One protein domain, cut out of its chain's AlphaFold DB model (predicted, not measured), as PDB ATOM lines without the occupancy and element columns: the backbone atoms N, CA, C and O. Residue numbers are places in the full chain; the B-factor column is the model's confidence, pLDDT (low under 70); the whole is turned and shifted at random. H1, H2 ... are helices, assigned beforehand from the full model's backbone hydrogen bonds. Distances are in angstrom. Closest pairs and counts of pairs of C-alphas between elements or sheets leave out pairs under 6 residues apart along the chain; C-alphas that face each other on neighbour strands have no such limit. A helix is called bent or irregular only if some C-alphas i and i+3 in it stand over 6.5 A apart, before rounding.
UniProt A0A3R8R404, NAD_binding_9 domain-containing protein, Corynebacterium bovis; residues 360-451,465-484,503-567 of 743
ATOM      1  N   ARG A 360     175.896 142.291 156.202       96.38
ATOM      2  CA  ARG A 360     174.784 143.085 156.742       96.38
ATOM      3  C   ARG A 360     174.146 142.367 157.922       96.38
ATOM      4  O   ARG A 360     173.941 142.977 158.968       96.38
ATOM      5  N   LEU A 361     173.892 141.062 157.795       96.12
ATOM      6  CA  LEU A 361     173.367 140.271 158.907       96.12
ATOM      7  C   LEU A 361     174.369 140.158 160.064       96.12
ATOM      8  O   LEU A 361     173.954 140.222 161.217       96.12
ATOM      9  N   THR A 362     175.668 140.024 159.782       96.00
ATOM     10  CA  THR A 362     176.717 140.007 160.814       96.00
ATOM     11  C   THR A 362     176.735 141.317 161.597       96.00
ATOM     12  O   THR A 362     176.730 141.275 162.820       96.00
ATOM     13  N   ALA A 363     176.637 142.472 160.931       94.75
ATOM     14  CA  ALA A 363     176.550 143.759 161.624       94.75
ATOM     15  C   ALA A 363     175.315 143.854 162.544       94.75
ATOM     16  O   ALA A 363     175.393 144.404 163.644       94.75
ATOM     17  N   LEU A 364     174.176 143.284 162.128       94.00
ATOM     18  CA  LEU A 364     172.990 143.184 162.985       94.00
ATOM     19  C   LEU A 364     173.195 142.204 164.147       94.00
ATOM     20  O   LEU A 364     172.717 142.471 165.245       94.00
ATOM     21  N   LEU A 365     173.905 141.096 163.935       93.75
ATOM     22  CA  LEU A 365     174.233 140.142 164.994       93.75
ATOM     23  C   LEU A 365     175.163 140.765 166.042       93.75
ATOM     24  O   LEU A 365     174.921 140.584 167.230       93.75
ATOM     25  N   ASP A 366     176.163 141.542 165.631       93.50
ATOM     26  CA  ASP A 366     177.068 142.237 166.556       93.50
ATOM     27  C   ASP A 366     176.323 143.282 167.401       93.50
ATOM     28  O   ASP A 366     176.620 143.486 168.580       93.50
ATOM     29  N   ARG A 367     175.314 143.934 166.811       91.06
ATOM     30  CA  ARG A 367     174.519 144.972 167.473       91.06
ATOM     31  C   ARG A 367     173.422 144.415 168.387       91.06
ATOM     32  O   ARG A 367     173.270 144.879 169.515       91.06
ATOM     33  N   PHE A 368     172.652 143.452 167.888       90.31
ATOM     34  CA  PHE A 368     171.420 142.957 168.511       90.31
ATOM     35  C   PHE A 368     171.519 141.518 169.022       90.31
ATOM     36  O   PHE A 368     170.560 141.005 169.595       90.31
ATOM     37  N   GLY A 369     172.627 140.820 168.781       88.44
ATOM     38  CA  GLY A 369     172.852 139.453 169.244       88.44
ATOM     39  C   GLY A 369     173.224 139.370 170.728       88.44
ATOM     40  O   GLY A 369     173.151 140.351 171.475       88.44
ATOM     41  N   PRO A 370     173.572 138.174 171.226       82.44
ATOM     42  CA  PRO A 370     174.078 138.014 172.586       82.44
ATOM     43  C   PRO A 370     175.374 138.812 172.800       82.44
ATOM     44  O   PRO A 370     176.333 138.632 172.058       82.44
ATOM     45  N   GLY A 371     175.409 139.669 173.825       83.38
ATOM     46  CA  GLY A 371     176.555 140.540 174.126       83.38
ATOM     47  C   GLY A 371     176.584 141.870 173.359       83.38
ATOM     48  O   GLY A 371     177.456 142.689 173.634       83.38
ATOM     49  N   GLY A 372     175.635 142.100 172.444       87.00
ATOM     50  CA  GLY A 372     175.471 143.381 171.757       87.00
ATOM     51  C   GLY A 372     174.895 144.483 172.664       87.00
ATOM     52  O   GLY A 372     174.344 144.180 173.725       87.00
ATOM     53  N   PRO A 373     175.012 145.766 172.272       86.62
ATOM     54  CA  PRO A 373     174.500 146.903 173.044       86.62
ATOM     55  C   PRO A 373     172.966 146.986 173.104       86.62
ATOM     56  O   PRO A 373     172.430 147.484 174.092       86.62
ATOM     57  N   ASP A 374     172.257 146.478 172.090       83.06
ATOM     58  CA  ASP A 374     170.810 146.661 171.943       83.06
ATOM     59  C   ASP A 374     170.076 145.333 172.195       83.06
ATOM     60  O   ASP A 374     169.908 144.511 171.294       83.06
ATOM     61  N   THR A 375     169.655 145.090 173.442       80.38
ATOM     62  CA  THR A 375     169.124 143.774 173.867       80.38
ATOM     63  C   THR A 375     167.715 143.797 174.456       80.38
ATOM     64  O   THR A 375     167.215 142.749 174.877       80.38
ATOM     65  N   GLU A 376     167.058 144.958 174.430       84.81
ATOM     66  CA  GLU A 376     165.724 145.164 174.997       84.81
ATOM     67  C   GLU A 376     164.655 144.293 174.302       84.81
ATOM     68  O   GLU A 376     164.532 144.327 173.069       84.81
ATOM     69  N   PRO A 377     163.843 143.518 175.049       84.38
ATOM     70  CA  PRO A 377     162.739 142.742 174.488       84.38
ATOM     71  C   PRO A 377     161.723 143.600 173.720       84.38
ATOM     72  O   PRO A 377     161.375 144.705 174.127       84.38
ATOM     73  N   GLY A 378     161.197 143.068 172.614       83.25
ATOM     74  CA  GLY A 378     160.170 143.719 171.798       83.25
ATOM     75  C   GLY A 378     160.598 145.011 171.095       83.25
ATOM     76  O   GLY A 378     159.722 145.735 170.625       83.25
ATOM     77  N   SER A 379     161.897 145.311 171.025       83.44
ATOM     78  CA  SER A 379     162.425 146.561 170.463       83.44
ATOM     79  C   SER A 379     162.773 146.487 168.972       83.44
ATOM     80  O   SER A 379     162.885 147.527 168.326       83.44
ATOM     81  N   LEU A 380     162.923 145.282 168.408       88.81
ATOM     82  CA  LEU A 380     163.447 145.091 167.055       88.81
ATOM     83  C   LEU A 380     162.349 144.794 166.029       88.81
ATOM     84  O   LEU A 380     161.668 143.766 166.105       88.81
ATOM     85  N   ASP A 381     162.223 145.659 165.023       90.56
ATOM     86  CA  ASP A 381     161.417 145.393 163.834       90.56
ATOM     87  C   ASP A 381     162.237 144.609 162.793       90.56
ATOM     88  O   ASP A 381     163.173 145.124 162.187       90.56
ATOM     89  N   ALA A 382     161.888 143.341 162.573       89.94
ATOM     90  CA  ALA A 382     162.556 142.469 161.608       89.94
ATOM     91  C   ALA A 382     162.330 142.881 160.144       89.94
ATOM     92  O   ALA A 382     163.034 142.379 159.262       89.94
ATOM     93  N   THR A 383     161.334 143.734 159.889       88.62
ATOM     94  CA  THR A 383     160.896 144.164 158.555       88.62
ATOM     95  C   THR A 383     161.359 145.565 158.178       88.62
ATOM     96  O   THR A 383     161.182 145.955 157.025       88.62
ATOM     97  N   ASP A 384     161.982 146.295 159.109       88.94
ATOM     98  CA  ASP A 384     162.494 147.639 158.850       88.94
ATOM     99  C   ASP A 384     163.464 147.632 157.646       88.94
ATOM    100  O   ASP A 384     164.420 146.854 157.644       88.94
ATOM    101  N   PRO A 385     163.253 148.465 156.610       82.19
ATOM    102  CA  PRO A 385     164.053 148.415 155.383       82.19
ATOM    103  C   PRO A 385     165.558 148.646 155.578       82.19
ATOM    104  O   PRO A 385     166.356 148.138 154.782       82.19
ATOM    105  N   GLU A 386     165.947 149.395 156.612       78.00
ATOM    106  CA  GLU A 386     167.330 149.808 156.872       78.00
ATOM    107  C   GLU A 386     168.016 148.910 157.913       78.00
ATOM    108  O   GLU A 386     169.199 148.598 157.798       78.00
ATOM    109  N   THR A 387     167.275 148.472 158.931       79.88
ATOM    110  CA  THR A 387     167.808 147.797 160.126       79.88
ATOM    111  C   THR A 387     167.203 146.416 160.385       79.88
ATOM    112  O   THR A 387     167.656 145.698 161.277       79.88
ATOM    113  N   GLY A 388     166.208 146.010 159.599       89.31
ATOM    114  CA  GLY A 388     165.522 144.735 159.735       89.31
ATOM    115  C   GLY A 388     166.365 143.558 159.252       89.31
ATOM    116  O   GLY A 388     167.053 143.609 158.227       89.31
ATOM    117  N   VAL A 389     166.263 142.440 159.975       93.38
ATOM    118  CA  VAL A 389     166.990 141.211 159.630       93.38
ATOM    119  C   VAL A 389     166.580 140.639 158.275       93.38
ATOM    120  O   VAL A 389     167.417 140.058 157.593       93.38
ATOM    121  N   TRP A 390     165.319 140.793 157.854       93.12
ATOM    122  CA  TRP A 390     164.872 140.239 156.577       93.12
ATOM    123  C   TRP A 390     165.470 140.988 155.375       93.12
ATOM    124  O   TRP A 390     166.131 140.338 154.562       93.12
ATOM    125  N   PRO A 391     165.364 142.328 155.287       94.44
ATOM    126  CA  PRO A 391     166.072 143.113 154.277       94.44
ATOM    127  C   PRO A 391     167.582 142.843 154.227       94.44
ATOM    128  O   PRO A 391     168.140 142.711 153.138       94.44
ATOM    129  N   ALA A 392     168.252 142.697 155.377       95.56
ATOM    130  CA  ALA A 392     169.677 142.352 155.423       95.56
ATOM    131  C   ALA A 392     169.978 140.987 154.777       95.56
ATOM    132  O   ALA A 392     170.880 140.889 153.947       95.56
ATOM    133  N   VAL A 393     169.184 139.958 155.095       96.25
ATOM    134  CA  VAL A 393     169.330 138.609 154.520       96.25
ATOM    135  C   VAL A 393     169.101 138.607 153.011       96.25
ATOM    136  O   VAL A 393     169.859 137.969 152.285       96.25
ATOM    137  N   VAL A 394     168.084 139.325 152.527       95.75
ATOM    138  CA  VAL A 394     167.788 139.429 151.088       95.75
ATOM    139  C   VAL A 394     168.937 140.114 150.340       95.75
ATOM    140  O   VAL A 394     169.380 139.613 149.306       95.75
ATOM    141  N   ARG A 395     169.472 141.215 150.884       97.19
ATOM    142  CA  ARG A 395     170.624 141.922 150.301       97.19
ATOM    143  C   ARG A 395     171.879 141.048 150.263       97.19
ATOM    144  O   ARG A 395     172.522 140.958 149.219       97.19
ATOM    145  N   ASP A 396     172.195 140.372 151.367       97.75
ATOM    146  CA  ASP A 396     173.335 139.452 151.436       97.75
ATOM    147  C   ASP A 396     173.169 138.277 150.447       97.75
ATOM    148  O   ASP A 396     174.125 137.900 149.770       97.75
ATOM    149  N   ALA A 397     171.950 137.748 150.278       97.38
ATOM    150  CA  ALA A 397     171.658 136.681 149.318       97.38
ATOM    151  C   ALA A 397     171.843 137.125 147.857       97.38
ATOM    152  O   ALA A 397     172.429 136.386 147.063       97.38
ATOM    153  N   HIS A 398     171.385 138.331 147.500       97.88
ATOM    154  CA  HIS A 398     171.602 138.899 146.166       97.88
ATOM    155  C   HIS A 398     173.080 139.160 145.877       97.88
ATOM    156  O   HIS A 398     173.547 138.883 144.772       97.88
ATOM    157  N   GLU A 399     173.829 139.663 146.858       97.56
ATOM    158  CA  GLU A 399     175.261 139.894 146.688       97.56
ATOM    159  C   GLU A 399     176.016 138.580 146.455       97.56
ATOM    160  O   GLU A 399     176.854 138.516 145.558       97.56
ATOM    161  N   GLU A 400     175.703 137.527 147.215       96.31
ATOM    162  CA  GLU A 400     176.340 136.218 147.052       96.31
ATOM    163  C   GLU A 400     175.966 135.558 145.715       96.31
ATOM    164  O   GLU A 400     176.829 135.005 145.032       96.31
ATOM    165  N   PHE A 401     174.707 135.687 145.282       96.50
ATOM    166  CA  PHE A 401     174.276 135.266 143.946       96.50
ATOM    167  C   PHE A 401     175.096 135.956 142.845       96.50
ATOM    168  O   PHE A 401     175.663 135.283 141.981       96.50
ATOM    169  N   LEU A 402     175.209 137.288 142.890       96.50
ATOM    170  CA  LEU A 402     175.953 138.054 141.887       96.50
ATOM    171  C   LEU A 402     177.450 137.776 141.956       96.50
ATOM    172  O   LEU A 402     178.092 137.658 140.919       96.50
ATOM    173  N   ARG A 403     178.019 137.619 143.153       95.12
ATOM    174  CA  ARG A 403     179.423 137.240 143.324       95.12
ATOM    175  C   ARG A 403     179.719 135.933 142.598       95.12
ATOM    176  O   ARG A 403     180.667 135.899 141.813       95.12
ATOM    177  N   THR A 404     178.917 134.893 142.817       93.56
ATOM    178  CA  THR A 404     179.111 133.588 142.169       93.56
ATOM    179  C   THR A 404     178.898 133.680 140.662       93.56
ATOM    180  O   THR A 404     179.777 133.266 139.910       93.56
ATOM    181  N   LEU A 405     177.803 134.305 140.215       94.00
ATOM    182  CA  LEU A 405     177.489 134.467 138.792       94.00
ATOM    183  C   LEU A 405     178.578 135.237 138.032       94.00
ATOM    184  O   LEU A 405     179.026 134.825 136.965       94.00
ATOM    185  N   LEU A 406     179.020 136.374 138.568       94.62
ATOM    186  CA  LEU A 406     180.037 137.201 137.925       94.62
ATOM    187  C   LEU A 406     181.403 136.502 137.951       94.62
ATOM    188  O   LEU A 406     182.125 136.549 136.960       94.62
ATOM    189  N   THR A 407     181.744 135.800 139.035       92.31
ATOM    190  CA  THR A 407     182.985 135.005 139.099       92.31
ATOM    191  C   THR A 407     182.988 133.902 138.041       92.31
ATOM    192  O   THR A 407     183.980 133.755 137.330       92.31
ATOM    193  N   SER A 408     181.882 133.164 137.873       90.00
ATOM    194  CA  SER A 408     181.794 132.095 136.869       90.00
ATOM    195  C   SER A 408     181.788 132.615 135.430       90.00
ATOM    196  O   SER A 408     182.163 131.881 134.519       90.00
ATOM    197  N   THR A 409     181.370 133.867 135.217       90.19
ATOM    198  CA  THR A 409     181.189 134.437 133.874       90.19
ATOM    199  C   THR A 409     182.397 135.254 133.407       90.19
ATOM    200  O   THR A 409     182.856 135.076 132.283       90.19
ATOM    201  N   VAL A 410     182.943 136.133 134.259       91.19
ATOM    202  CA  VAL A 410     184.039 137.058 133.898       91.19
ATOM    203  C   VAL A 410     185.345 136.809 134.667       91.19
ATOM    204  O   VAL A 410     186.332 137.516 134.463       91.19
ATOM    205  N   GLY A 411     185.384 135.817 135.563       88.62
ATOM    206  CA  GLY A 411     186.565 135.450 136.353       88.62
ATOM    207  C   GLY A 411     186.830 136.385 137.538       88.62
ATOM    208  O   GLY A 411     186.723 135.965 138.686       88.62
ATOM    209  N   THR A 412     187.153 137.658 137.279       89.31
ATOM    210  CA  THR A 412     187.470 138.654 138.323       89.31
ATOM    211  C   THR A 412     186.381 139.726 138.381       89.31
ATOM    212  O   THR A 412     186.444 140.706 137.638       89.31
ATOM    213  N   PRO A 413     185.378 139.594 139.267       90.12
ATOM    214  CA  PRO A 413     184.153 140.386 139.178       90.12
ATOM    215  C   PRO A 413     184.252 141.806 139.758       90.12
ATOM    216  O   PRO A 413     183.273 142.535 139.665       90.12
ATOM    217  N   GLY A 414     185.381 142.200 140.366       92.19
ATOM    218  CA  GLY A 414     185.522 143.383 141.239       92.19
ATOM    219  C   GLY A 414     184.689 144.610 140.835       92.19
ATOM    220  O   GLY A 414     183.731 144.923 141.537       92.19
ATOM    221  N   PRO A 415     184.952 145.246 139.676       94.25
ATOM    222  CA  PRO A 415     184.218 146.444 139.257       94.25
ATOM    223  C   PRO A 415     182.702 146.246 139.083       94.25
ATOM    224  O   PRO A 415     181.917 147.136 139.412       94.25
ATOM    225  N   LEU A 416     182.274 145.087 138.566       95.25
ATOM    226  CA  LEU A 416     180.855 144.760 138.384       95.25
ATOM    227  C   LEU A 416     180.176 144.465 139.722       95.25
ATOM    228  O   LEU A 416     179.054 144.909 139.961       95.25
ATOM    229  N   LEU A 417     180.868 143.756 140.613       96.31
ATOM    230  CA  LEU A 417     180.362 143.430 141.940       96.31
ATOM    231  C   LEU A 417     180.265 144.672 142.837       96.31
ATOM    232  O   LEU A 417     179.323 144.774 143.619       96.31
ATOM    233  N   ASP A 418     181.182 145.632 142.706       97.38
ATOM    234  CA  ASP A 418     181.126 146.907 143.431       97.38
ATOM    235  C   ASP A 418     179.932 147.759 142.977       97.38
ATOM    236  O   ASP A 418     179.200 148.300 143.809       97.38
ATOM    237  N   ARG A 419     179.667 147.812 141.663       97.50
ATOM    238  CA  ARG A 419     178.449 148.434 141.113       97.50
ATOM    239  C   ARG A 419     177.188 147.743 141.629       97.50
ATOM    240  O   ARG A 419     176.265 148.421 142.069       97.50
ATOM    241  N   ALA A 420     177.158 146.411 141.608       97.31
ATOM    242  CA  ALA A 420     176.025 145.636 142.106       97.31
ATOM    243  C   ALA A 420     175.768 145.890 143.596       97.31
ATOM    244  O   ALA A 420     174.625 146.096 143.994       97.31
ATOM    245  N   ARG A 421     176.826 145.939 144.414       97.75
ATOM    246  CA  ARG A 421     176.740 146.247 145.847       97.75
ATOM    247  C   ARG A 421     176.106 147.615 146.091       97.75
ATOM    248  O   ARG A 421     175.207 147.714 146.916       97.75
ATOM    249  N   ALA A 422     176.507 148.638 145.333       97.69
ATOM    250  CA  ALA A 422     175.914 149.971 145.442       97.69
ATOM    251  C   ALA A 422     174.406 149.973 145.126       97.69
ATOM    252  O   ALA A 422     173.640 150.645 145.812       97.69
ATOM    253  N   VAL A 423     173.971 149.198 144.124       97.75
ATOM    254  CA  VAL A 423     172.543 149.030 143.801       97.75
ATOM    255  C   VAL A 423     171.802 148.295 144.925       97.75
ATOM    256  O   VAL A 423     170.749 148.751 145.361       97.75
ATOM    257  N   ILE A 424     172.372 147.199 145.438       97.00
ATOM    258  CA  ILE A 424     171.806 146.404 146.544       97.00
ATOM    259  C   ILE A 424     171.612 147.255 147.805       97.00
ATOM    260  O   ILE A 424     170.558 147.189 148.440       97.00
ATOM    261  N   ASP A 425     172.611 148.059 148.165       95.00
ATOM    262  CA  ASP A 425     172.574 148.887 149.373       95.00
ATOM    263  C   ASP A 425     171.632 150.088 149.226       95.00
ATOM    264  O   ASP A 425     170.985 150.478 150.193       95.00
ATOM    265  N   ALA A 426     171.486 150.642 148.018       94.69
ATOM    266  CA  ALA A 426     170.555 151.738 147.747       94.69
ATOM    267  C   ALA A 426     169.084 151.289 147.606       94.69
ATOM    268  O   ALA A 426     168.179 152.132 147.585       94.69
ATOM    269  N   ALA A 427     168.826 149.984 147.478       93.44
ATOM    270  CA  ALA A 427     167.485 149.456 147.264       93.44
ATOM    271  C   ALA A 427     166.604 149.627 148.509       93.44
ATOM    272  O   ALA A 427     166.869 149.052 149.568       93.44
ATOM    273  N   ARG A 428     165.505 150.375 148.355       90.12
ATOM    274  CA  ARG A 428     164.475 150.547 149.399       90.12
ATOM    275  C   ARG A 428     163.582 149.321 149.567       90.12
ATOM    276  O   ARG A 428     163.045 149.108 150.646       90.12
ATOM    277  N   ASP A 429     163.424 148.544 148.499       91.81
ATOM    278  CA  ASP A 429     162.683 147.284 148.485       91.81
ATOM    279  C   ASP A 429     163.602 146.154 147.988       91.81
ATOM    280  O   ASP A 429     163.659 145.882 146.784       91.81
ATOM    281  N   PRO A 430     164.362 145.512 148.895       92.56
ATOM    282  CA  PRO A 430     165.283 144.447 148.518       92.56
ATOM    283  C   PRO A 430     164.604 143.231 147.887       92.56
ATOM    284  O   PRO A 430     165.237 142.542 147.093       92.56
ATOM    285  N   GLU A 431     163.328 142.959 148.183       90.88
ATOM    286  CA  GLU A 431     162.617 141.825 147.577       90.88
ATOM    287  C   GLU A 431     162.422 142.009 146.065       90.88
ATOM    288  O   GLU A 431     162.325 141.024 145.332       90.88
ATOM    289  N   SER A 432     162.434 143.252 145.574       94.62
ATOM    290  CA  SER A 432     162.310 143.586 144.151       94.62
ATOM    291  C   SER A 432     163.647 143.651 143.396       94.62
ATOM    292  O   SER A 432     163.641 143.923 142.194       94.62
ATOM    293  N   LEU A 433     164.788 143.352 144.035       95.50
ATOM    294  CA  LEU A 433     166.122 143.409 143.405       95.50
ATOM    295  C   LEU A 433     166.255 142.525 142.154       95.50
ATOM    296  O   LEU A 433     166.973 142.871 141.220       95.50
ATOM    297  N   HIS A 434     165.514 141.420 142.089       93.88
ATOM    298  CA  HIS A 434     165.432 140.531 140.925       93.88
ATOM    299  C   HIS A 434     164.896 141.222 139.646       93.88
ATOM    300  O   HIS A 434     165.149 140.773 138.524       93.88
ATOM    301  N   ARG A 435     164.172 142.338 139.803       94.00
ATOM    302  CA  ARG A 435     163.633 143.183 138.726       94.00
ATOM    303  C   ARG A 435     164.365 144.518 138.572       94.00
ATOM    304  O   ARG A 435     164.013 145.275 137.668       94.00
ATOM    305  N   ASP A 436     165.360 144.812 139.408       95.44
ATOM    306  CA  ASP A 436     166.062 146.093 139.376       95.44
ATOM    307  C   ASP A 436     166.840 146.271 138.053       95.44
ATOM    308  O   ASP A 436     167.646 145.401 137.699       95.44
ATOM    309  N   PRO A 437     166.630 147.372 137.302       93.94
ATOM    310  CA  PRO A 437     167.305 147.592 136.024       93.94
ATOM    311  C   PRO A 437     168.832 147.603 136.135       93.94
ATOM    312  O   PRO A 437     169.501 147.029 135.282       93.94
ATOM    313  N   GLY A 438     169.389 148.183 137.202       95.19
ATOM    314  CA  GLY A 438     170.832 148.244 137.418       95.19
ATOM    315  C   GLY A 438     171.440 146.861 137.642       95.19
ATOM    316  O   GLY A 438     172.492 146.557 137.080       95.19
ATOM    317  N   ILE A 439     170.758 145.993 138.397       95.56
ATOM    318  CA  ILE A 439     171.163 144.585 138.542       95.56
ATOM    319  C   ILE A 439     171.073 143.849 137.204       95.56
ATOM    320  O   ILE A 439     172.018 143.159 136.819       95.56
ATOM    321  N   ARG A 440     169.967 144.006 136.471       94.19
ATOM    322  CA  ARG A 440     169.762 143.329 135.182       94.19
ATOM    323  C   ARG A 440     170.788 143.753 134.133       94.19
ATOM    324  O   ARG A 440     171.297 142.887 133.427       94.19
ATOM    325  N   ASP A 441     171.137 145.034 134.074       93.81
ATOM    326  CA  ASP A 441     172.155 145.557 133.161       93.81
ATOM    327  C   ASP A 441     173.551 145.012 133.491       93.81
ATOM    328  O   ASP A 441     174.286 144.634 132.583       93.81
ATOM    329  N   ILE A 442     173.904 144.894 134.778       95.19
ATOM    330  CA  ILE A 442     175.171 144.273 135.209       95.19
ATOM    331  C   ILE A 442     175.229 142.798 134.797       95.19
ATOM    332  O   ILE A 442     176.267 142.328 134.329       95.19
ATOM    333  N   ILE A 443     174.125 142.061 134.954       94.19
ATOM    334  CA  ILE A 443     174.054 140.654 134.538       94.19
ATOM    335  C   ILE A 443     174.172 140.547 133.013       94.19
ATOM    336  O   ILE A 443     174.963 139.739 132.535       94.19
ATOM    337  N   ALA A 444     173.445 141.374 132.254       91.25
ATOM    338  CA  ALA A 444     173.507 141.400 130.792       91.25
ATOM    339  C   ALA A 444     174.921 141.721 130.276       91.25
ATOM    340  O   ALA A 444     175.416 141.029 129.386       91.25
ATOM    341  N   GLU A 445     175.587 142.714 130.881       91.81
ATOM    342  CA  GLU A 445     176.980 143.083 130.601       91.81
ATOM    343  C   GLU A 445     177.930 141.900 130.835       91.81
ATOM    344  O   GLU A 445     178.801 141.640 130.007       91.81
ATOM    345  N   ALA A 446     177.737 141.150 131.924       90.00
ATOM    346  CA  ALA A 446     178.565 139.993 132.239       90.00
ATOM    347  C   ALA A 446     178.342 138.820 131.274       90.00
ATOM    348  O   ALA A 446     179.312 138.232 130.805       90.00
ATOM    349  N   VAL A 447     177.085 138.473 130.969       87.19
ATOM    350  CA  VAL A 447     176.750 137.291 130.148       87.19
ATOM    351  C   VAL A 447     176.789 137.547 128.636       87.19
ATOM    352  O   VAL A 447     176.605 136.615 127.856       87.19
ATOM    353  N   GLY A 448     177.025 138.791 128.203       77.94
ATOM    354  CA  GLY A 448     177.047 139.172 126.786       77.94
ATOM    355  C   GLY A 448     175.663 139.212 126.119       77.94
ATOM    356  O   GLY A 448     175.573 139.054 124.902       77.94
ATOM    357  N   GLY A 449     174.593 139.391 126.902       63.97
ATOM    358  CA  GLY A 449     173.205 139.472 126.426       63.97
ATOM    359  C   GLY A 449     172.759 140.906 126.096       63.97
ATOM    360  O   GLY A 449     173.428 141.866 126.489       63.97
ATOM    361  N   PRO A 450     171.632 141.095 125.380       53.88
ATOM    362  CA  PRO A 450     171.098 142.430 125.128       53.88
ATOM    363  C   PRO A 450     170.720 143.124 126.448       53.88
ATOM    364  O   PRO A 450     170.048 142.546 127.302       53.88
ATOM    365  N   ALA A 451     171.148 144.382 126.610       53.06
ATOM    366  CA  ALA A 451     170.732 145.236 127.724       53.06
ATOM    367  C   ALA A 451     169.199 145.370 127.755       53.06
ATOM    368  O   ALA A 451     168.550 145.311 126.703       53.06
ATOM    369  N   CYS A 465     168.656 134.918 137.374       92.06
ATOM    370  CA  CYS A 465     167.914 135.728 138.331       92.06
ATOM    371  C   CYS A 465     167.748 135.007 139.675       92.06
ATOM    372  O   CYS A 465     167.467 133.810 139.708       92.06
ATOM    373  N   LEU A 466     167.879 135.749 140.780       96.06
ATOM    374  CA  LEU A 466     167.496 135.305 142.120       96.06
ATOM    375  C   LEU A 466     166.143 135.928 142.490       96.06
ATOM    376  O   LEU A 466     166.098 136.982 143.113       96.06
ATOM    377  N   ASP A 467     165.044 135.291 142.094       95.12
ATOM    378  CA  ASP A 467     163.682 135.736 142.426       95.12
ATOM    379  C   ASP A 467     163.215 135.099 143.747       95.12
ATOM    380  O   ASP A 467     162.582 134.044 143.772       95.12
ATOM    381  N   ILE A 468     163.595 135.713 144.874       95.12
ATOM    382  CA  ILE A 468     163.224 135.225 146.214       95.12
ATOM    383  C   ILE A 468     161.699 135.117 146.390       95.12
ATOM    384  O   ILE A 468     161.262 134.060 146.851       95.12
ATOM    385  N   PRO A 469     160.873 136.118 146.016       92.94
ATOM    386  CA  PRO A 469     159.417 135.992 146.091       92.94
ATOM    387  C   PRO A 469     158.866 134.763 145.354       92.94
ATOM    388  O   PRO A 469     158.083 134.014 145.940       92.94
ATOM    389  N   ALA A 470     159.316 134.495 144.122       92.25
ATOM    390  CA  ALA A 470     158.898 133.303 143.380       92.25
ATOM    391  C   ALA A 470     159.385 131.996 144.034       92.25
ATOM    392  O   ALA A 470     158.670 130.999 144.046       92.25
ATOM    393  N   LEU A 471     160.575 131.986 144.638       93.19
ATOM    394  CA  LEU A 471     161.101 130.813 145.353       93.19
ATOM    395  C   LEU A 471     160.361 130.536 146.675       93.19
ATOM    396  O   LEU A 471     160.359 129.401 147.158       93.19
ATOM    397  N   MET A 472     159.739 131.556 147.272       92.38
ATOM    398  CA  MET A 472     158.897 131.421 148.466       92.38
ATOM    399  C   MET A 472     157.486 130.914 148.143       92.38
ATOM    400  O   MET A 472     156.872 130.273 149.000       92.38
ATOM    401  N   ASP A 473     157.009 131.158 146.920       93.06
ATOM    402  CA  ASP A 473     155.782 130.597 146.346       93.06
ATOM    403  C   ASP A 473     156.101 129.758 145.094       93.06
ATOM    404  O   ASP A 473     155.789 130.155 143.966       93.06
ATOM    405  N   PRO A 474     156.740 128.584 145.268       92.06
ATOM    406  CA  PRO A 474     157.283 127.822 144.149       92.06
ATOM    407  C   PRO A 474     156.212 127.397 143.143       92.06
ATOM    408  O   PRO A 474     156.532 127.231 141.975       92.06
ATOM    409  N   VAL A 475     154.949 127.246 143.559       94.19
ATOM    410  CA  VAL A 475     153.845 126.844 142.672       94.19
ATOM    411  C   VAL A 475     153.105 128.030 142.049       94.19
ATOM    412  O   VAL A 475     152.255 127.820 141.188       94.19
ATOM    413  N   GLY A 476     153.418 129.272 142.433       92.00
ATOM    414  CA  GLY A 476     152.733 130.474 141.948       92.00
ATOM    415  C   GLY A 476     152.862 130.697 140.436       92.00
ATOM    416  O   GLY A 476     152.017 131.358 139.822       92.00
ATOM    417  N   ALA A 477     153.883 130.103 139.810       88.56
ATOM    418  CA  ALA A 477     154.097 130.126 138.364       88.56
ATOM    419  C   ALA A 477     153.273 129.078 137.591       88.56
ATOM    420  O   ALA A 477     153.111 129.235 136.385       88.56
ATOM    421  N   TYR A 478     152.738 128.044 138.250       91.69
ATOM    422  CA  TYR A 478     151.982 126.977 137.586       91.69
ATOM    423  C   TYR A 478     150.646 127.483 137.028       91.69
ATOM    424  O   TYR A 478     149.861 128.128 137.732       91.69
ATOM    425  N   ARG A 479     150.357 127.163 135.768       86.62
ATOM    426  CA  ARG A 479     149.056 127.346 135.123       86.62
ATOM    427  C   ARG A 479     148.540 125.988 134.626       86.62
ATOM    428  O   ARG A 479     149.327 125.190 134.121       86.62
ATOM    429  N   PRO A 480     147.230 125.699 134.750       79.81
ATOM    430  CA  PRO A 480     146.665 124.457 134.228       79.81
ATOM    431  C   PRO A 480     146.992 124.252 132.743       79.81
ATOM    432  O   PRO A 480     146.709 125.127 131.922       79.81
ATOM    433  N   GLY A 481     147.562 123.093 132.412       67.12
ATOM    434  CA  GLY A 481     148.039 122.748 131.072       67.12
ATOM    435  C   GLY A 481     149.549 122.917 130.869       67.12
ATOM    436  O   GLY A 481     150.047 122.506 129.823       67.12
ATOM    437  N   ASP A 482     150.285 123.470 131.840       71.62
ATOM    438  CA  ASP A 482     151.745 123.635 131.754       71.62
ATOM    439  C   ASP A 482     152.522 122.303 131.818       71.62
ATOM    440  O   ASP A 482     153.690 122.261 131.434       71.62
ATOM    441  N   GLY A 483     151.924 121.227 132.342       59.41
ATOM    442  CA  GLY A 483     152.567 119.917 132.508       59.41
ATOM    443  C   GLY A 483     152.403 118.973 131.313       59.41
ATOM    444  O   GLY A 483     153.105 117.963 131.220       59.41
ATOM    445  N   ALA A 484     151.504 119.282 130.375       56.09
ATOM    446  CA  ALA A 484     151.406 118.580 129.102       56.09
ATOM    447  C   ALA A 484     152.485 119.117 128.151       56.09
ATOM    448  O   ALA A 484     152.448 120.277 127.753       56.09
ATOM    449  N   TRP A 503     154.400 118.914 135.843       95.62
ATOM    450  CA  TRP A 503     155.018 120.222 136.064       95.62
ATOM    451  C   TRP A 503     155.990 120.227 137.256       95.62
ATOM    452  O   TRP A 503     157.115 120.716 137.138       95.62
ATOM    453  N   VAL A 504     155.605 119.626 138.393       97.12
ATOM    454  CA  VAL A 504     156.513 119.442 139.540       97.12
ATOM    455  C   VAL A 504     157.714 118.592 139.125       97.12
ATOM    456  O   VAL A 504     158.844 118.926 139.468       97.12
ATOM    457  N   GLY A 505     157.492 117.521 138.357       96.88
ATOM    458  CA  GLY A 505     158.560 116.666 137.845       96.88
ATOM    459  C   GLY A 505     159.604 117.422 137.018       96.88
ATOM    460  O   GLY A 505     160.797 117.199 137.209       96.88
ATOM    461  N   ASP A 506     159.182 118.351 136.159       95.06
ATOM    462  CA  ASP A 506     160.094 119.185 135.366       95.06
ATOM    463  C   ASP A 506     160.910 120.141 136.243       95.06
ATOM    464  O   ASP A 506     162.128 120.239 136.088       95.06
ATOM    465  N   ARG A 507     160.274 120.780 137.232       95.62
ATOM    466  CA  ARG A 507     160.976 121.646 138.193       95.62
ATOM    467  C   ARG A 507     161.966 120.872 139.066       95.62
ATOM    468  O   ARG A 507     163.055 121.370 139.341       95.62
ATOM    469  N   LEU A 508     161.654 119.627 139.432       96.69
ATOM    470  CA  LEU A 508     162.592 118.761 140.148       96.69
ATOM    471  C   LEU A 508     163.846 118.440 139.317       96.69
ATOM    472  O   LEU A 508     164.919 118.247 139.892       96.69
ATOM    473  N   VAL A 509     163.746 118.393 137.983       96.69
ATOM    474  CA  VAL A 509     164.926 118.264 137.110       96.69
ATOM    475  C   VAL A 509     165.786 119.525 137.189       96.69
ATOM    476  O   VAL A 509     167.004 119.409 137.327       96.69
ATOM    477  N   ASP A 510     165.178 120.710 137.146       94.19
ATOM    478  CA  ASP A 510     165.893 121.986 137.295       94.19
ATOM    479  C   ASP A 510     166.589 122.067 138.663       94.19
ATOM    480  O   ASP A 510     167.787 122.337 138.749       94.19
ATOM    481  N   ASP A 511     165.891 121.684 139.732       95.06
ATOM    482  CA  ASP A 511     166.451 121.613 141.081       95.06
ATOM    483  C   ASP A 511     167.670 120.690 141.183       95.06
ATOM    484  O   ASP A 511     168.636 121.012 141.887       95.06
ATOM    485  N   LEU A 512     167.626 119.541 140.498       94.25
ATOM    486  CA  LEU A 512     168.727 118.581 140.430       94.25
ATOM    487  C   LEU A 512     169.903 119.109 139.603       94.25
ATOM    488  O   LEU A 512     171.047 118.857 139.979       94.25
ATOM    489  N   ARG A 513     169.652 119.862 138.523       93.38
ATOM    490  CA  ARG A 513     170.709 120.557 137.763       93.38
ATOM    491  C   ARG A 513     171.428 121.570 138.648       93.38
ATOM    492  O   ARG A 513     172.654 121.563 138.709       93.38
ATOM    493  N   GLU A 514     170.675 122.368 139.399       92.81
ATOM    494  CA  GLU A 514     171.226 123.345 140.343       92.81
ATOM    495  C   GLU A 514     171.995 122.671 141.486       92.81
ATOM    496  O   GLU A 514     173.051 123.143 141.907       92.81
ATOM    497  N   ALA A 515     171.498 121.537 141.990       91.00
ATOM    498  CA  ALA A 515     172.214 120.747 142.987       91.00
ATOM    499  C   ALA A 515     173.539 120.184 142.443       91.00
ATOM    500  O   ALA A 515     174.537 120.205 143.164       91.00
ATOM    501  N   ALA A 516     173.563 119.712 141.192       90.19
ATOM    502  CA  ALA A 516     174.762 119.187 140.535       90.19
ATOM    503  C   ALA A 516     175.801 120.277 140.235       90.19
ATOM    504  O   ALA A 516     176.995 120.044 140.402       90.19
ATOM    505  N   ALA A 517     175.358 121.480 139.858       88.69
ATOM    506  CA  ALA A 517     176.241 122.634 139.684       88.69
ATOM    507  C   ALA A 517     176.905 123.068 141.007       88.69
ATOM    508  O   ALA A 517     178.037 123.550 141.014       88.69
ATOM    509  N   GLY A 518     176.228 122.867 142.144       86.25
ATOM    510  CA  GLY A 518     176.789 123.045 143.483       86.25
ATOM    511  C   GLY A 518     177.439 124.414 143.693       86.25
ATOM    512  O   GLY A 518     176.746 125.426 143.674       86.25
ATOM    513  N   ARG A 519     178.761 124.459 143.907       84.56
ATOM    514  CA  ARG A 519     179.513 125.711 144.125       84.56
ATOM    515  C   ARG A 519     179.464 126.679 142.939       84.56
ATOM    516  O   ARG A 519     179.654 127.871 143.146       84.56
ATOM    517  N   ASP A 520     179.204 126.166 141.740       86.50
ATOM    518  CA  ASP A 520     179.130 126.955 140.510       86.50
ATOM    519  C   ASP A 520     177.693 127.451 140.238       86.50
ATOM    520  O   ASP A 520     177.467 128.257 139.340       86.50
ATOM    521  N   SER A 521     176.706 127.020 141.036       92.06
ATOM    522  CA  SER A 521     175.343 127.549 140.975       92.06
ATOM    523  C   SER A 521     175.226 128.865 141.747       92.06
ATOM    524  O   SER A 521     175.232 128.900 142.983       92.06
ATOM    525  N   ALA A 522     175.033 129.960 141.009       93.88
ATOM    526  CA  ALA A 522     174.726 131.264 141.591       93.88
ATOM    527  C   ALA A 522     173.437 131.234 142.426       93.88
ATOM    528  O   ALA A 522     173.398 131.786 143.528       93.88
ATOM    529  N   LEU A 523     172.400 130.534 141.945       94.19
ATOM    530  CA  LEU A 523     171.134 130.369 142.662       94.19
ATOM    531  C   LEU A 523     171.350 129.687 144.019       94.19
ATOM    532  O   LEU A 523     170.890 130.184 145.048       94.19
ATOM    533  N   ARG A 524     172.091 128.572 144.049       92.31
ATOM    534  CA  ARG A 524     172.402 127.855 145.294       92.31
ATOM    535  C   ARG A 524     173.266 128.689 146.227       92.31
ATOM    536  O   ARG A 524     173.059 128.604 147.435       92.31
ATOM    537  N   ALA A 525     174.182 129.502 145.703       92.94
ATOM    538  CA  ALA A 525     174.985 130.413 146.511       92.94
ATOM    539  C   ALA A 525     174.106 131.441 147.253       92.94
ATOM    540  O   ALA A 525     174.183 131.534 148.480       92.94
ATOM    541  N   GLY A 526     173.181 132.107 146.548       95.12
ATOM    542  CA  GLY A 526     172.219 133.029 147.166       95.12
ATOM    543  C   GLY A 526     171.286 132.340 148.170       95.12
ATOM    544  O   GLY A 526     171.130 132.792 149.304       95.12
ATOM    545  N   LEU A 527     170.724 131.178 147.821       94.38
ATOM    546  CA  LEU A 527     169.867 130.406 148.733       94.38
ATOM    547  C   LEU A 527     170.606 129.906 149.983       94.38
ATOM    548  O   LEU A 527     170.001 129.735 151.047       94.38
ATOM    549  N   ARG A 528     171.920 129.687 149.888       92.44
ATOM    550  CA  ARG A 528     172.740 129.264 151.022       92.44
ATOM    551  C   ARG A 528     172.879 130.359 152.076       92.44
ATOM    552  O   ARG A 528     172.904 130.009 153.255       92.44
ATOM    553  N   VAL A 529     172.886 131.640 151.692       95.56
ATOM    554  CA  VAL A 529     172.777 132.765 152.642       95.56
ATOM    555  C   VAL A 529     171.496 132.631 153.460       95.56
ATOM    556  O   VAL A 529     171.547 132.615 154.685       95.56
ATOM    557  N   ILE A 530     170.355 132.424 152.803       95.25
ATOM    558  CA  ILE A 530     169.045 132.309 153.465       95.25
ATOM    559  C   ILE A 530     169.008 131.103 154.418       95.25
ATOM    560  O   ILE A 530     168.519 131.196 155.546       95.25
ATOM    561  N   GLY A 531     169.568 129.966 153.996       93.25
ATOM    562  CA  GLY A 531     169.690 128.778 154.841       93.25
ATOM    563  C   GLY A 531     170.591 128.985 156.068       93.25
ATOM    564  O   GLY A 531     170.243 128.512 157.158       93.25
ATOM    565  N   ALA A 532     171.720 129.684 155.895       92.12
ATOM    566  CA  ALA A 532     172.710 129.976 156.937       92.12
ATOM    567  C   ALA A 532     172.256 131.083 157.904       92.12
ATOM    568  O   ALA A 532     172.567 131.022 159.094       92.12
ATOM    569  N   ALA A 533     171.453 132.036 157.427       94.44
ATOM    570  CA  ALA A 533     170.932 133.157 158.203       94.44
ATOM    571  C   ALA A 533     170.022 132.734 159.365       94.44
ATOM    572  O   ALA A 533     169.859 133.493 160.318       94.44
ATOM    573  N   ARG A 534     169.454 131.519 159.334       92.50
ATOM    574  CA  ARG A 534     168.555 131.028 160.390       92.50
ATOM    575  C   ARG A 534     169.170 131.159 161.780       92.50
ATOM    576  O   ARG A 534     168.510 131.692 162.662       92.50
ATOM    577  N   THR A 535     170.396 130.687 162.000       91.31
ATOM    578  CA  THR A 535     170.993 130.729 163.346       91.31
ATOM    579  C   THR A 535     171.218 132.170 163.829       91.31
ATOM    580  O   THR A 535     170.694 132.492 164.896       91.31
ATOM    581  N   PRO A 536     171.884 133.065 163.066       93.44
ATOM    582  CA  PRO A 536     172.006 134.479 163.432       93.44
ATOM    583  C   PRO A 536     170.667 135.181 163.680       93.44
ATOM    584  O   PRO A 536     170.531 135.878 164.678       93.44
ATOM    585  N   VAL A 537     169.656 134.959 162.833       94.00
ATOM    586  CA  VAL A 537     168.320 135.553 163.018       94.00
ATOM    587  C   VAL A 537     167.707 135.123 164.352       94.00
ATOM    588  O   VAL A 537     167.221 135.960 165.104       94.00
ATOM    589  N   HIS A 538     167.754 133.834 164.701       92.25
ATOM    590  CA  HIS A 538     167.209 133.395 165.991       92.25
ATOM    591  C   HIS A 538     168.037 133.912 167.178       92.25
ATOM    592  O   HIS A 538     167.463 134.167 168.232       92.25
ATOM    593  N   LEU A 539     169.357 134.089 167.026       92.94
ATOM    594  CA  LEU A 539     170.210 134.691 168.060       92.94
ATOM    595  C   LEU A 539     169.870 136.169 168.290       92.94
ATOM    596  O   LEU A 539     169.789 136.605 169.433       92.94
ATOM    597  N   ILE A 540     169.626 136.920 167.214       93.31
ATOM    598  CA  ILE A 540     169.161 138.312 167.268       93.31
ATOM    599  C   ILE A 540     167.779 138.396 167.935       93.31
ATOM    600  O   ILE A 540     167.540 139.274 168.756       93.31
ATOM    601  N   GLY A 541     166.872 137.471 167.610       90.69
ATOM    602  CA  GLY A 541     165.512 137.427 168.156       90.69
ATOM    603  C   GLY A 541     165.366 136.845 169.561       90.69
ATOM    604  O   GLY A 541     164.257 136.860 170.107       90.69
ATOM    605  N   GLN A 542     166.443 136.298 170.125       90.69
ATOM    606  CA  GLN A 542     166.421 135.538 171.371       90.69
ATOM    607  C   GLN A 542     165.837 136.360 172.530       90.69
ATOM    608  O   GLN A 542     165.973 137.579 172.552       90.69
ATOM    609  N   ALA A 543     165.185 135.708 173.500       89.12
ATOM    610  CA  ALA A 543     164.508 136.395 174.610       89.12
ATOM    611  C   ALA A 543     163.432 137.404 174.161       89.12
ATOM    612  O   ALA A 543     163.121 138.355 174.873       89.12
ATOM    613  N   GLY A 544     162.817 137.180 172.994       88.38
ATOM    614  CA  GLY A 544     161.657 137.957 172.564       88.38
ATOM    615  C   GLY A 544     161.986 139.362 172.081       88.38
ATOM    616  O   GLY A 544     161.156 140.256 172.223       88.38
ATOM    617  N   ARG A 545     163.184 139.577 171.527       89.56
ATOM    618  CA  ARG A 545     163.644 140.891 171.037       89.56
ATOM    619  C   ARG A 545     162.834 141.425 169.861       89.56
ATOM    620  O   ARG A 545     162.701 142.636 169.717       89.56
ATOM    621  N   TYR A 546     162.245 140.547 169.053       90.19
ATOM    622  CA  TYR A 546     161.380 140.964 167.953       90.19
ATOM    623  C   TYR A 546     160.057 141.567 168.432       90.19
ATOM    624  O   TYR A 546     159.397 141.032 169.327       90.19
ATOM    625  N   THR A 547     159.619 142.638 167.770       89.00
ATOM    626  CA  THR A 547     158.278 143.205 167.956       89.00
ATOM    627  C   THR A 547     157.201 142.175 167.598       89.00
ATOM    628  O   THR A 547     157.400 141.281 166.770       89.00
ATOM    629  N   ALA A 548     156.000 142.320 168.164       86.19
ATOM    630  CA  ALA A 548     154.871 141.449 167.824       86.19
ATOM    631  C   ALA A 548     154.534 141.477 166.317       86.19
ATOM    632  O   ALA A 548     154.215 140.435 165.741       86.19
ATOM    633  N   ALA A 549     154.673 142.644 165.677       87.50
ATOM    634  CA  ALA A 549     154.461 142.837 164.241       87.50
ATOM    635  C   ALA A 549     155.478 142.075 163.369       87.50
ATOM    636  O   ALA A 549     155.146 141.664 162.261       87.50
ATOM    637  N   SER A 550     156.680 141.810 163.890       89.44
ATOM    638  CA  SER A 550     157.750 141.095 163.180       89.44
ATOM    639  C   SER A 550     157.542 139.584 163.099       89.44
ATOM    640  O   SER A 550     158.102 138.927 162.219       89.44
ATOM    641  N   ARG A 551     156.757 139.001 164.015       85.06
ATOM    642  CA  ARG A 551     156.639 137.539 164.162       85.06
ATOM    643  C   ARG A 551     156.248 136.823 162.857       85.06
ATOM    644  O   ARG A 551     156.894 135.822 162.546       85.06
ATOM    645  N   PRO A 552     155.273 137.300 162.050       88.75
ATOM    646  CA  PRO A 552     154.943 136.662 160.776       88.75
ATOM    647  C   PRO A 552     156.100 136.674 159.769       88.75
ATOM    648  O   PRO A 552     156.303 135.681 159.073       88.75
ATOM    649  N   ALA A 553     156.873 137.762 159.699       88.25
ATOM    650  CA  ALA A 553     158.003 137.881 158.780       88.25
ATOM    651  C   ALA A 553     159.160 136.957 159.182       88.25
ATOM    652  O   ALA A 553     159.676 136.216 158.346       88.25
ATOM    653  N   VAL A 554     159.504 136.915 160.475       91.06
ATOM    654  CA  VAL A 554     160.525 135.998 161.006       91.06
ATOM    655  C   VAL A 554     160.101 134.543 160.804       91.06
ATOM    656  O   VAL A 554     160.897 133.733 160.337       91.06
ATOM    657  N   ALA A 555     158.834 134.207 161.069       89.50
ATOM    658  CA  ALA A 555     158.307 132.868 160.813       89.50
ATOM    659  C   ALA A 555     158.399 132.494 159.326       89.50
ATOM    660  O   ALA A 555     158.790 131.372 158.997       89.50
ATOM    661  N   ARG A 556     158.092 133.434 158.425       89.75
ATOM    662  CA  ARG A 556     158.198 133.244 156.974       89.75
ATOM    663  C   ARG A 556     159.648 133.003 156.538       89.75
ATOM    664  O   ARG A 556     159.894 132.024 155.831       89.75
ATOM    665  N   LEU A 557     160.597 133.821 156.999       91.12
ATOM    666  CA  LEU A 557     162.028 133.627 156.737       91.12
ATOM    667  C   LEU A 557     162.508 132.282 157.288       91.12
ATOM    668  O   LEU A 557     163.146 131.526 156.561       91.12
ATOM    669  N   THR A 558     162.171 131.935 158.530       91.12
ATOM    670  CA  THR A 558     162.550 130.642 159.113       91.12
ATOM    671  C   THR A 558     162.000 129.495 158.274       91.12
ATOM    672  O   THR A 558     162.742 128.578 157.929       91.12
ATOM    673  N   ALA A 559     160.729 129.555 157.876       91.50
ATOM    674  CA  ALA A 559     160.089 128.525 157.071       91.50
ATOM    675  C   ALA A 559     160.745 128.368 155.683       91.50
ATOM    676  O   ALA A 559     160.925 127.234 155.227       91.50
ATOM    677  N   PHE A 560     161.128 129.471 155.032       93.62
ATOM    678  CA  PHE A 560     161.836 129.456 153.748       93.62
ATOM    679  C   PHE A 560     163.288 128.977 153.892       93.62
ATOM    680  O   PHE A 560     163.712 128.063 153.187       93.62
ATOM    681  N   GLY A 561     164.022 129.476 154.889       93.44
ATOM    682  CA  GLY A 561     165.371 129.017 155.225       93.44
ATOM    683  C   GLY A 561     165.431 127.522 155.553       93.44
ATOM    684  O   GLY A 561     166.405 126.850 155.216       93.44
ATOM    685  N   GLN A 562     164.384 126.960 156.173       89.94
ATOM    686  CA  GLN A 562     164.258 125.512 156.381       89.94
ATOM    687  C   GLN A 562     164.120 124.761 155.052       89.94
ATOM    688  O   GLN A 562     164.801 123.757 154.854       89.94
ATOM    689  N   MET A 563     163.282 125.261 154.140       91.25
ATOM    690  CA  MET A 563     163.053 124.650 152.828       91.25
ATOM    691  C   MET A 563     164.337 124.566 151.998       91.25
ATOM    692  O   MET A 563     164.607 123.523 151.405       91.25
ATOM    693  N   VAL A 564     165.129 125.641 151.974       91.38
ATOM    694  CA  VAL A 564     166.328 125.729 151.121       91.38
ATOM    695  C   VAL A 564     167.600 125.232 151.814       91.38
ATOM    696  O   VAL A 564     168.497 124.716 151.157       91.38
ATOM    697  N   GLY A 565     167.684 125.351 153.145       86.50
ATOM    698  CA  GLY A 565     168.864 124.965 153.925       86.50
ATOM    699  C   GLY A 565     168.804 123.565 154.540       86.50
ATOM    700  O   GLY A 565     169.845 122.982 154.839       86.50
ATOM    701  N   SER A 566     167.605 123.008 154.751       85.50
ATOM    702  CA  SER A 566     167.411 121.694 155.397       85.50
ATOM    703  C   SER A 566     166.759 120.661 154.486       85.50
ATOM    704  O   SER A 566     166.297 119.630 154.973       85.50
ATOM    705  N   GLY A 567     166.732 120.910 153.179       88.56
ATOM    706  CA  GLY A 567     166.206 119.954 152.218       88.56
ATOM    707  C   GLY A 567     166.991 118.640 152.153       88.56
ATOM    708  O   GLY A 567     168.055 118.505 152.779       88.56
TER     709      GLY A 567
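AT A GLANCE: This is residues 360 to 451, 465 to 484 and 503 to 567 of the 743 residues of the protein "NAD_binding_9 domain-containing protein" of Corynebacterium bovis (UniProt A0A3R8R404). The long helix H2 is the middle of a five-helix bundle, up and down, each helix running against the one before it: H8 and then H9 pack on one side of it, H3 and H5 on the other. H1 packs where residues 389 to 396 of H2 meet residues 533 to 540 of H8, while at the other end of H8 the helix H7 makes a corner with it, about perpendicular. The short H4 packs on residues 391 to 398 of H2, with the short H6 near H8. The printed part has 177 residues with nine named helices, H1 to H9 in order, and no named strand, and its class is all helix. It is compact, with a radius of gyration of the C-alphas of 17.3 A and spans of 50, 41 and 26 A.

IN THESE COORDINATES: Find C-alpha 360 at (174.784, 143.085, 156.742), where H1 begins; it runs through residues 360 to 368. Residues 369 to 388 hold no named element, and then H2, residues 389 to 410, runs 31.1 A from (166.990, 141.211, 159.630) to (184.039, 137.058, 133.898). Next come H3, residues 414 to 426 and 18.3 A long, H4, residues 430 to 435, and H5, residues 437 to 447 and 15.2 A long. After the first cut look for H6, residues 468 to 472; after the second, H7 covers residues 503 to 520 and measures 25.4 A. H8, residues 522 to 540, is 27.2 A long, and H9, residues 548 to 565, is 25.7 A long and ends at C-alpha 565, (168.864, 124.965, 153.925). H7 has a kink of 27 degrees near residue 514 and H8 one of 32 degrees near residue 534. H4, H7 and H9 are irregular: C-alphas 431 and 434 are 7.3 A apart, 516 and 519 8.8 A, and 549 and 552 7.1 A; H8 is only just irregular, with C-alphas 532 and 535 6.7 A apart.

HOW THE PARTS SIT: Start at H2, the hub, which touches seven other helices. It touches H8 at a shallow tilt of 27 degrees, opposite ways; the closest C-alphas, of Ala 397 and Gly 526, are 4.3 A apart. H8 and H9 form a helical hairpin at a steep tilt of 44 degrees, with C-alphas 531 and 565 the closest at 4.0 A. H2 and H3 are a helical hairpin too, at 21 degrees, closest at C-alphas 395 and 424, 6.0 A. H3 touches H5 at a shallow tilt of 19 degrees, opposite ways, closest at C-alphas 420 and 439, 6.1 A. H1 and H2 form a helical hairpin, closest at C-alphas 360 and 392, 5.3 A. H4 touches H2, closest at C-alphas 430 and 391, 6.0 A, and H6 only just touches H4, with 3 pairs of C-alphas within 8 A, the closest being 431 and 468 at 6.8 A. H7 and H8 touch only at the corner, about perpendicular at 84 degrees, closest at C-alphas 518 and 524, 6.8 A. H3 and H9, for instance, are apart. In the backbones of H1, H2, H3, H5 and H6 every O i to N i+4 pair is within hydrogen-bond range; H7 has 12 of 14, H8 11 of 15, H9 12 of 14, and H4 0 of 2, with 2 of its 3 O i to N i+3 pairs within range.

THE WHOLE: Look to Pro 373 and Ala 484 for the two C-alphas farthest apart, 57.2 A. Residues 452 to 464 are not printed, and C-alphas 451 and 465 stand 14.5 A apart across that cut; residues 485 to 502 are not printed either, with 8.0 A between C-alphas 484 and 503. Of the links that are printed whole, H1 to H2 is long, with 20 residues. The mean pLDDT of the printed part is 90.6; residues 449 to 451, 481, and 483 to 484 are under 70.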